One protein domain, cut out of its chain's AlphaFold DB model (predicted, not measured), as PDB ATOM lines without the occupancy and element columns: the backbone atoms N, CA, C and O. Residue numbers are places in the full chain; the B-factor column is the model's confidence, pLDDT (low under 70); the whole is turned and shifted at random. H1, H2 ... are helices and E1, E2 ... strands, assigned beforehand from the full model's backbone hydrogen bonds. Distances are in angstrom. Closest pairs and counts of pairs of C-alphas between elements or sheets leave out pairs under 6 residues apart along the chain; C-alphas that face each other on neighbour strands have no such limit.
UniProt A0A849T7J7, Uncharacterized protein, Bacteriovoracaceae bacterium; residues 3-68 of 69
ATOM      1  N   ARG A   3     -57.092  38.495  12.343       86.56
ATOM      2  CA  ARG A   3     -57.487  39.811  12.855       86.56
ATOM      3  C   ARG A   3     -56.317  40.427  13.595       86.56
ATOM      4  O   ARG A   3     -55.570  39.722  14.276       86.56
ATOM      5  N   CYS A   4     -56.145  41.733  13.452       87.44
ATOM      6  CA  CYS A   4     -55.157  42.458  14.225       87.44
ATOM      7  C   CYS A   4     -55.527  42.402  15.709       87.44
ATOM      8  O   CYS A   4     -56.646  42.732  16.087       87.44
ATOM      9  N   LYS A   5     -54.573  42.033  16.568       86.19
ATOM     10  CA  LYS A   5     -54.792  41.947  18.020       86.19
ATOM     11  C   LYS A   5     -55.192  43.288  18.655       86.19
ATOM     12  O   LYS A   5     -55.828  43.283  19.702       86.19
ATOM     13  N   PHE A   6     -54.790  44.408  18.055       87.25
ATOM     14  CA  PHE A   6     -54.937  45.737  18.652       87.25
ATOM     15  C   PHE A   6     -56.198  46.462  18.174       87.25
ATOM     16  O   PHE A   6     -56.994  46.877  19.003       87.25
ATOM     17  N   CYS A   7     -56.403  46.555  16.858       87.69
ATOM     18  CA  CYS A   7     -57.549  47.261  16.271       87.69
ATOM     19  C   CYS A   7     -58.678  46.337  15.793       87.69
ATOM     20  O   CYS A   7     -59.673  46.806  15.252       87.69
ATOM     21  N   ASN A   8     -58.524  45.013  15.931       86.56
ATOM     22  CA  ASN A   8     -59.486  43.989  15.500       86.56
ATOM     23  C   ASN A   8     -59.854  44.006  13.998       86.56
ATOM     24  O   ASN A   8     -60.708  43.230  13.565       86.56
ATOM     25  N   ASN A   9     -59.182  44.841  13.201       87.25
ATOM     26  CA  ASN A   9     -59.337  44.896  11.753       87.25
ATOM     27  C   ASN A   9     -58.850  43.602  11.098       87.25
ATOM     28  O   ASN A   9     -57.955  42.917  11.608       87.25
ATOM     29  N   GLU A  10     -59.442  43.271   9.957       87.88
ATOM     30  CA  GLU A  10     -59.036  42.119   9.165       87.88
ATOM     31  C   GLU A  10     -57.653  42.350   8.547       87.88
ATOM     32  O   GLU A  10     -57.392  43.382   7.930       87.88
ATOM     33  N   ILE A  11     -56.759  41.382   8.745       89.62
ATOM     34  CA  ILE A  11     -55.402  41.393   8.209       89.62
ATOM     35  C   ILE A  11     -55.103  40.074   7.507       89.62
ATOM     36  O   ILE A  11     -55.541  38.989   7.911       89.62
ATOM     37  N   THR A  12     -54.270  40.160   6.483       87.81
ATOM     38  CA  THR A  12     -53.695  38.993   5.819       87.81
ATOM     39  C   THR A  12     -52.195  38.970   6.079       87.81
ATOM     40  O   THR A  12     -51.554  40.011   6.146       87.81
ATOM     41  N   TRP A  13     -51.614  37.789   6.283       85.44
ATOM     42  CA  TRP A  13     -50.166  37.646   6.425       85.44
ATOM     43  C   TRP A  13     -49.575  37.297   5.066       85.44
ATOM     44  O   TRP A  13     -49.808  36.200   4.564       85.44
ATOM     45  N   MET A  14     -48.806  38.214   4.483       84.56
ATOM     46  CA  MET A  14     -48.029  37.935   3.277       84.56
ATOM     47  C   MET A  14     -46.571  37.663   3.632       84.56
ATOM     48  O   MET A  14     -45.984  38.297   4.513       84.56
ATOM     49  N   LYS A  15     -45.973  36.710   2.919       80.88
ATOM     50  CA  LYS A  15     -44.546  36.416   3.001       80.88
ATOM     51  C   LYS A  15     -43.805  37.324   2.025       80.88
ATOM     52  O   LYS A  15     -43.605  36.967   0.870       80.88
ATOM     53  N   GLU A  16     -43.400  38.499   2.494       73.88
ATOM     54  CA  GLU A  16     -42.508  39.383   1.744       73.88
ATOM     55  C   GLU A  16     -41.063  39.188   2.222       73.88
ATOM     56  O   GLU A  16     -40.640  39.698   3.264       73.88
ATOM     57  N   GLY A  17     -40.293  38.413   1.455       77.06
ATOM     58  CA  GLY A  17     -38.903  38.083   1.770       77.06
ATOM     59  C   GLY A  17     -38.771  37.079   2.923       77.06
ATOM     60  O   GLY A  17     -39.420  36.033   2.938       77.06
ATOM     61  N   GLY A  18     -37.884  37.375   3.879       80.38
ATOM     62  CA  GLY A  18     -37.555  36.481   4.998       80.38
ATOM     63  C   GLY A  18     -38.498  36.555   6.205       80.38
ATOM     64  O   GLY A  18     -38.328  35.784   7.147       80.38
ATOM     65  N   ARG A  19     -39.467  37.482   6.223       78.06
ATOM     66  CA  ARG A  19     -40.410  37.663   7.340       78.06
ATOM     67  C   ARG A  19     -41.829  37.869   6.821       78.06
ATOM     68  O   ARG A  19     -42.031  38.480   5.778       78.06
ATOM     69  N   ASN A  20     -42.808  37.402   7.587       85.62
ATOM     70  CA  ASN A  20     -44.213  37.636   7.275       85.62
ATOM     71  C   ASN A  20     -44.616  39.037   7.743       85.62
ATOM     72  O   ASN A  20     -44.341  39.408   8.886       85.62
ATOM     73  N   LYS A  21     -45.280  39.796   6.872       85.06
ATOM     74  CA  LYS A  21     -45.817  41.121   7.184       85.06
ATOM     75  C   LYS A  21     -47.346  41.095   7.143       85.06
ATOM     76  O   LYS A  21     -47.911  40.439   6.263       85.06
ATOM     77  N   PRO A  22     -48.019  41.781   8.078       88.69
ATOM     78  CA  PRO A  22     -49.460  41.938   8.019       88.69
ATOM     79  C   PRO A  22     -49.815  43.006   6.974       88.69
ATOM     80  O   PRO A  22     -49.200  44.072   6.932       88.69
ATOM     81  N   ILE A  23     -50.813  42.721   6.147       87.75
ATOM     82  CA  ILE A  23     -51.349  43.604   5.106       87.75
ATOM     83  C   ILE A  23     -52.858  43.797   5.291       87.75
ATOM     84  O   ILE A  23     -53.556  42.891   5.759       87.75
ATOM     85  N   ASN A  24     -53.339  44.984   4.933       84.75
ATOM     86  CA  ASN A  24     -54.756  45.345   4.870       84.75
ATOM     87  C   ASN A  24     -55.424  44.758   3.618       84.75
ATOM     88  O   ASN A  24     -54.739  44.342   2.682       84.75
ATOM     89  N   GLY A  25     -56.760  44.800   3.572       78.56
ATOM     90  CA  GLY A  25     -57.534  44.458   2.369       78.56
ATOM     91  C   GLY A  25     -57.150  45.295   1.141       78.56
ATOM     92  O   GLY A  25     -57.178  44.786   0.026       78.56
ATOM     93  N   ASP A  26     -56.683  46.529   1.354       76.56
ATOM     94  CA  ASP A  26     -56.201  47.446   0.310       76.56
ATOM     95  C   ASP A  26     -54.770  47.138  -0.185       76.56
ATOM     96  O   ASP A  26     -54.209  47.885  -0.982       76.56
ATOM     97  N   GLY A  27     -54.132  46.074   0.320       76.44
ATOM     98  CA  GLY A  27     -52.772  45.665  -0.060       76.44
ATOM     99  C   GLY A  27     -51.637  46.443   0.619       76.44
ATOM    100  O   GLY A  27     -50.471  46.087   0.466       76.44
ATOM    101  N   GLY A  28     -51.949  47.475   1.406       84.81
ATOM    102  CA  GLY A  28     -50.965  48.216   2.203       84.81
ATOM    103  C   GLY A  28     -50.511  47.465   3.462       84.81
ATOM    104  O   GLY A  28     -51.263  46.670   4.024       84.81
ATOM    105  N   ILE A  29     -49.297  47.747   3.946       84.50
ATOM    106  CA  ILE A  29     -48.785  47.202   5.218       84.50
ATOM    107  C   ILE A  29     -49.672  47.682   6.376       84.50
ATOM    108  O   ILE A  29     -49.867  48.884   6.566       84.50
ATOM    109  N   HIS A  30     -50.178  46.749   7.183       86.94
ATOM    110  CA  HIS A  30     -51.019  47.068   8.331       86.94
ATOM    111  C   HIS A  30     -50.185  47.654   9.482       86.94
ATOM    112  O   HIS A  30     -49.337  46.974  10.061       86.94
ATOM    113  N   SER A  31     -50.456  48.908   9.856       85.75
ATOM    114  CA  SER A  31     -49.875  49.572  11.030       85.75
ATOM    115  C   SER A  31     -50.940  50.415  11.735       85.75
ATOM    116  O   SER A  31     -51.223  51.533  11.312       85.75
ATOM    117  N   CYS A  32     -51.549  49.875  12.794       87.62
ATOM    118  CA  CYS A  32     -52.573  50.568  13.585       87.62
ATOM    119  C   CYS A  32     -51.978  51.375  14.749       87.62
ATOM    120  O   CYS A  32     -50.898  51.063  15.267       87.62
ATOM    121  N   ASP A  33     -52.691  52.413  15.179       85.62
ATOM    122  CA  ASP A  33     -52.242  53.317  16.239       85.62
ATOM    123  C   ASP A  33     -52.303  52.674  17.627       85.62
ATOM    124  O   ASP A  33     -51.428  52.921  18.460       85.62
ATOM    125  N   GLU A  34     -53.246  51.762  17.866       84.69
ATOM    126  CA  GLU A  34     -53.329  50.996  19.113       84.69
ATOM    127  C   GLU A  34     -52.088  50.115  19.330       84.69
ATOM    128  O   GLU A  34     -51.589  50.001  20.455       84.69
ATOM    129  N   MET A  35     -51.527  49.547  18.252       86.25
ATOM    130  CA  MET A  35     -50.252  48.822  18.305       86.25
ATOM    131  C   MET A  35     -49.104  49.765  18.676       86.25
ATOM    132  O   MET A  35     -48.304  49.445  19.557       86.25
ATOM    133  N   LYS A  36     -49.023  50.937  18.032       84.50
ATOM    134  CA  LYS A  36     -47.966  51.924  18.302       84.50
ATOM    135  C   LYS A  36     -48.017  52.415  19.749       84.50
ATOM    136  O   LYS A  36     -46.978  52.532  20.390       84.50
ATOM    137  N   ASN A  37     -49.211  52.666  20.277       85.06
ATOM    138  CA  ASN A  37     -49.394  53.103  21.659       85.06
ATOM    139  C   ASN A  37     -49.080  51.987  22.661       85.06
ATOM    140  O   ASN A  37     -48.419  52.244  23.665       85.06
ATOM    141  N   SER A  38     -49.448  50.741  22.353       80.75
ATOM    142  CA  SER A  38     -49.052  49.588  23.171       80.75
ATOM    143  C   SER A  38     -47.529  49.423  23.212       80.75
ATOM    144  O   SER A  38     -46.972  49.200  24.283       80.75
ATOM    145  N   MET A  39     -46.828  49.611  22.088       78.56
ATOM    146  CA  MET A  39     -45.359  49.555  22.055       78.56
ATOM    147  C   MET A  39     -44.690  50.644  22.898       78.56
ATOM    148  O   MET A  39     -43.662  50.368  23.503       78.56
ATOM    149  N   LYS A  40     -45.268  51.847  22.993       78.00
ATOM    150  CA  LYS A  40     -44.730  52.924  23.848       78.00
ATOM    151  C   LYS A  40     -44.782  52.591  25.342       78.00
ATOM    152  O   LYS A  40     -43.982  53.118  26.101       78.00
ATOM    153  N   SER A  41     -45.723  51.742  25.763       71.38
ATOM    154  CA  SER A  41     -45.824  51.286  27.159       71.38
ATOM    155  C   SER A  41     -44.795  50.216  27.528       71.38
ATOM    156  O   SER A  41     -44.582  49.944  28.711       71.38
ATOM    157  N   ILE A  42     -44.138  49.605  26.535       73.75
ATOM    158  CA  ILE A  42     -43.027  48.694  26.785       73.75
ATOM    159  C   ILE A  42     -41.896  49.559  27.325       73.75
ATOM    160  O   ILE A  42     -41.391  50.420  26.613       73.75
ATOM    161  N   LYS A  43     -41.547  49.351  28.598       62.16
ATOM    162  CA  LYS A  43     -40.516  50.103  29.312       62.16
ATOM    163  C   LYS A  43     -39.235  50.129  28.471       62.16
ATOM    164  O   LYS A  43     -38.543  49.117  28.361       62.16
ATOM    165  N   SER A  44     -38.968  51.268  27.841       64.62
ATOM    166  CA  SER A  44     -37.749  51.515  27.084       64.62
ATOM    167  C   SER A  44     -36.608  51.579  28.088       64.62
ATOM    168  O   SER A  44     -36.459  52.590  28.760       64.62
ATOM    169  N   LEU A  45     -35.863  50.486  28.245       64.12
ATOM    170  CA  LEU A  45     -34.594  50.520  28.967       64.12
ATOM    171  C   LEU A  45     -33.601  51.275  28.083       64.12
ATOM    172  O   LEU A  45     -33.140  50.746  27.066       64.12
ATOM    173  N   GLU A  46     -33.317  52.524  28.431       63.53
ATOM    174  CA  GLU A  46     -32.261  53.288  27.776       63.53
ATOM    175  C   GLU A  46     -30.915  52.665  28.177       63.53
ATOM    176  O   GLU A  46     -30.704  52.270  29.325       63.53
ATOM    177  N   LYS A  47     -29.961  52.555  27.241       57.97
ATOM    178  CA  LYS A  47     -28.639  51.945  27.520       57.97
ATOM    179  C   LYS A  47     -27.876  52.646  28.656       57.97
ATOM    180  O   LYS A  47     -26.944  52.072  29.203       57.97
ATOM    181  N   THR A  48     -28.267  53.877  28.975       63.38
ATOM    182  CA  THR A  48     -27.730  54.734  30.036       63.38
ATOM    183  C   THR A  48     -28.318  54.448  31.420       63.38
ATOM    184  O   THR A  48     -27.758  54.921  32.402       63.38
ATOM    185  N   GLU A  49     -29.406  53.677  31.529       60.66
ATOM    186  CA  GLU A  49     -30.016  53.305  32.817       60.66
ATOM    187  C   GLU A  49     -29.309  52.128  33.502       60.66
ATOM    188  O   GLU A  49     -29.609  51.810  34.653       60.66
ATOM    189  N   ILE A  50     -28.373  51.463  32.815       63.97
ATOM    190  CA  ILE A  50     -27.534  50.440  33.436       63.97
ATOM    191  C   ILE A  50     -26.287  51.117  33.996       63.97
ATOM    192  O   ILE A  50     -25.463  51.649  33.252       63.97
ATOM    193  N   ASP A  51     -26.157  51.066  35.319       65.75
ATOM    194  CA  ASP A  51     -25.004  51.576  36.052       65.75
ATOM    195  C   ASP A  51     -23.702  50.919  35.554       65.75
ATOM    196  O   ASP A  51     -23.646  49.709  35.297       65.75
ATOM    197  N   ALA A  52     -22.638  51.708  35.401       68.75
ATOM    198  CA  ALA A  52     -21.378  51.245  34.817       68.75
ATOM    199  C   ALA A  52     -20.722  50.120  35.641       68.75
ATOM    200  O   ALA A  52     -19.980  49.300  35.091       68.75
ATOM    201  N   ASP A  53     -21.009  50.055  36.944       69.56
ATOM    202  CA  ASP A  53     -20.548  48.977  37.824       69.56
ATOM    203  C   ASP A  53     -21.203  47.629  37.478       69.56
ATOM    204  O   ASP A  53     -20.525  46.611  37.323       69.56
ATOM    205  N   ILE A  54     -22.515  47.637  37.231       72.12
ATOM    206  CA  ILE A  54     -23.296  46.451  36.863       72.12
ATOM    207  C   ILE A  54     -22.829  45.898  35.506       72.12
ATOM    208  O   ILE A  54     -22.665  44.687  35.342       72.12
ATOM    209  N   LEU A  55     -22.547  46.776  34.538       73.69
ATOM    210  CA  LEU A  55     -21.980  46.396  33.237       73.69
ATOM    211  C   LEU A  55     -20.639  45.666  33.378       73.69
ATOM    212  O   LEU A  55     -20.461  44.610  32.769       73.69
ATOM    213  N   LYS A  56     -19.730  46.174  34.223       78.56
ATOM    214  CA  LYS A  56     -18.442  45.513  34.501       78.56
ATOM    215  C   LYS A  56     -18.636  44.130  35.117       78.56
ATOM    216  O   LYS A  56     -17.952  43.190  34.719       78.56
ATOM    217  N   GLN A  57     -19.579  43.982  36.048       76.94
ATOM    218  CA  GLN A  57     -19.886  42.684  36.654       76.94
ATOM    219  C   GLN A  57     -20.404  41.676  35.618       76.94
ATOM    220  O   GLN A  57     -19.949  40.528  35.592       76.94
ATOM    221  N   TYR A  58     -21.306  42.099  34.725       78.25
ATOM    222  CA  TYR A  58     -21.785  41.249  33.634       78.25
ATOM    223  C   TYR A  58     -20.661  40.865  32.665       78.25
ATOM    224  O   TYR A  58     -20.547  39.694  32.300       78.25
ATOM    225  N   GLU A  59     -19.801  41.812  32.290       78.50
ATOM    226  CA  GLU A  59     -18.673  41.564  31.390       78.50
ATOM    227  C   GLU A  59     -17.669  40.568  31.993       78.50
ATOM    228  O   GLU A  59     -17.291  39.586  31.349       78.50
ATOM    229  N   MET A  60     -17.306  40.747  33.268       81.38
ATOM    230  CA  MET A  60     -16.437  39.815  33.989       81.38
ATOM    231  C   MET A  60     -17.049  38.413  34.072       81.38
ATOM    232  O   MET A  60     -16.351  37.426  33.832       81.38
ATOM    233  N   ALA A  61     -18.349  38.300  34.361       79.62
ATOM    234  CA  ALA A  61     -19.038  37.013  34.442       79.62
ATOM    235  C   ALA A  61     -19.100  36.285  33.088       79.62
ATOM    236  O   ALA A  61     -18.978  35.058  33.037       79.62
ATOM    237  N   ILE A  62     -19.274  37.020  31.986       79.12
ATOM    238  CA  ILE A  62     -19.256  36.463  30.627       79.12
ATOM    239  C   ILE A  62     -17.853  35.954  30.292       79.12
ATOM    240  O   ILE A  62     -17.698  34.794  29.911       79.12
ATOM    241  N   ASN A  63     -16.827  36.775  30.515       78.25
ATOM    242  CA  ASN A  63     -15.442  36.408  30.226       78.25
ATOM    243  C   ASN A  63     -14.985  35.197  31.054       78.25
ATOM    244  O   ASN A  63     -14.373  34.279  30.516       78.25
ATOM    245  N   GLN A  64     -15.360  35.118  32.334       77.62
ATOM    246  CA  GLN A  64     -15.057  33.957  33.178       77.62
ATOM    247  C   GLN A  64     -15.754  32.667  32.721       77.62
ATOM    248  O   GLN A  64     -15.208  31.582  32.914       77.62
ATOM    249  N   LYS A  65     -16.952  32.751  32.129       70.88
ATOM    250  CA  LYS A  65     -17.646  31.579  31.568       70.88
ATOM    251  C   LYS A  65     -17.028  31.113  30.253       70.88
ATOM    252  O   LYS A  65     -16.991  29.913  30.008       70.88
ATOM    253  N   VAL A  66     -16.540  32.040  29.431       69.88
ATOM    254  CA  VAL A  66     -15.888  31.731  28.149       69.88
ATOM    255  C   VAL A  66     -14.492  31.138  28.358       69.88
ATOM    256  O   VAL A  66     -14.135  30.196  27.665       69.88
ATOM    257  N   GLN A  67     -13.736  31.618  29.352       61.75
ATOM    258  CA  GLN A  67     -12.383  31.130  29.680       61.75
ATOM    259  C   GLN A  67     -12.354  29.753  30.373       61.75
ATOM    260  O   GLN A  67     -11.289  29.171  30.544       61.75
ATOM    261  N   LYS A  68     -13.508  29.226  30.806       57.62
ATOM    262  CA  LYS A  68     -13.630  27.892  31.428       57.62
ATOM    263  C   LYS A  68     -13.908  26.765  30.420       57.62
ATOM    264  O   LYS A  68     -14.284  25.670  30.839       57.62
TER     265      LYS A  68
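What this domain is: This is residues 3 to 68 of the 69 residues of an uncharacterized protein of Bacteriovoracaceae bacterium (UniProt A0A849T7J7). A small body sits at one end, made of the two-strand hairpin E1 and E2, the loops beside it and most of the short helix H1; from it a long arm sticks out, residues 39 to 68, with the lone helix H2 set across its far end. The arm makes the length, and H2 packs on no other named element. The printed part has 66 residues, with two named strands and two named helices in the order E1, E2, H1, H2; the sheet E1 - E2 is antiparallel and the class is mixed, helices and strands. The whole is extended, with a radius of gyration of the C-alphas of 20.2 A and spans of 54 by 27 by 15 A.

Where its parts are: E1, residues 10 to 16, begins at C-alpha 10 at (-59.036, 42.119, 9.165) and is 18.3 A long. E2 is residues 19 to 23, 12.6 A. H1 is residues 33 to 40, 10.7 A. H2, residues 52 to 66, measures 21.3 A and ends at C-alpha 66 at (-15.888, 31.731, 28.149).

How they stand to each other: E1 and E2 form a hairpin over a tight link, with 146 degrees between their directions. N 12 and O 23 are 2.9 A apart and N 23 and O 12 are 2.8 A apart, within hydrogen-bond range. The C-alphas of Lys 15 and Asn 20 face each other at 4.5 A. H1 is apart from E1. H2 is apart from E1, E2 and H1. In H1 and H2 every O i to N i+4 pair is within hydrogen-bond range.

The domain as a whole: The C-alphas farthest apart, those of Asp 26 and Lys 68, are 56.2 A apart. Without residues 39 to 68, which stand free, the body spans 27 by 18 by 13 A. The link from H1 to H2 is long, 11 residues. The printed part has no cut. Its mean pLDDT is 78.1, and residues 43 to 53 and 66 to 68 are under 70.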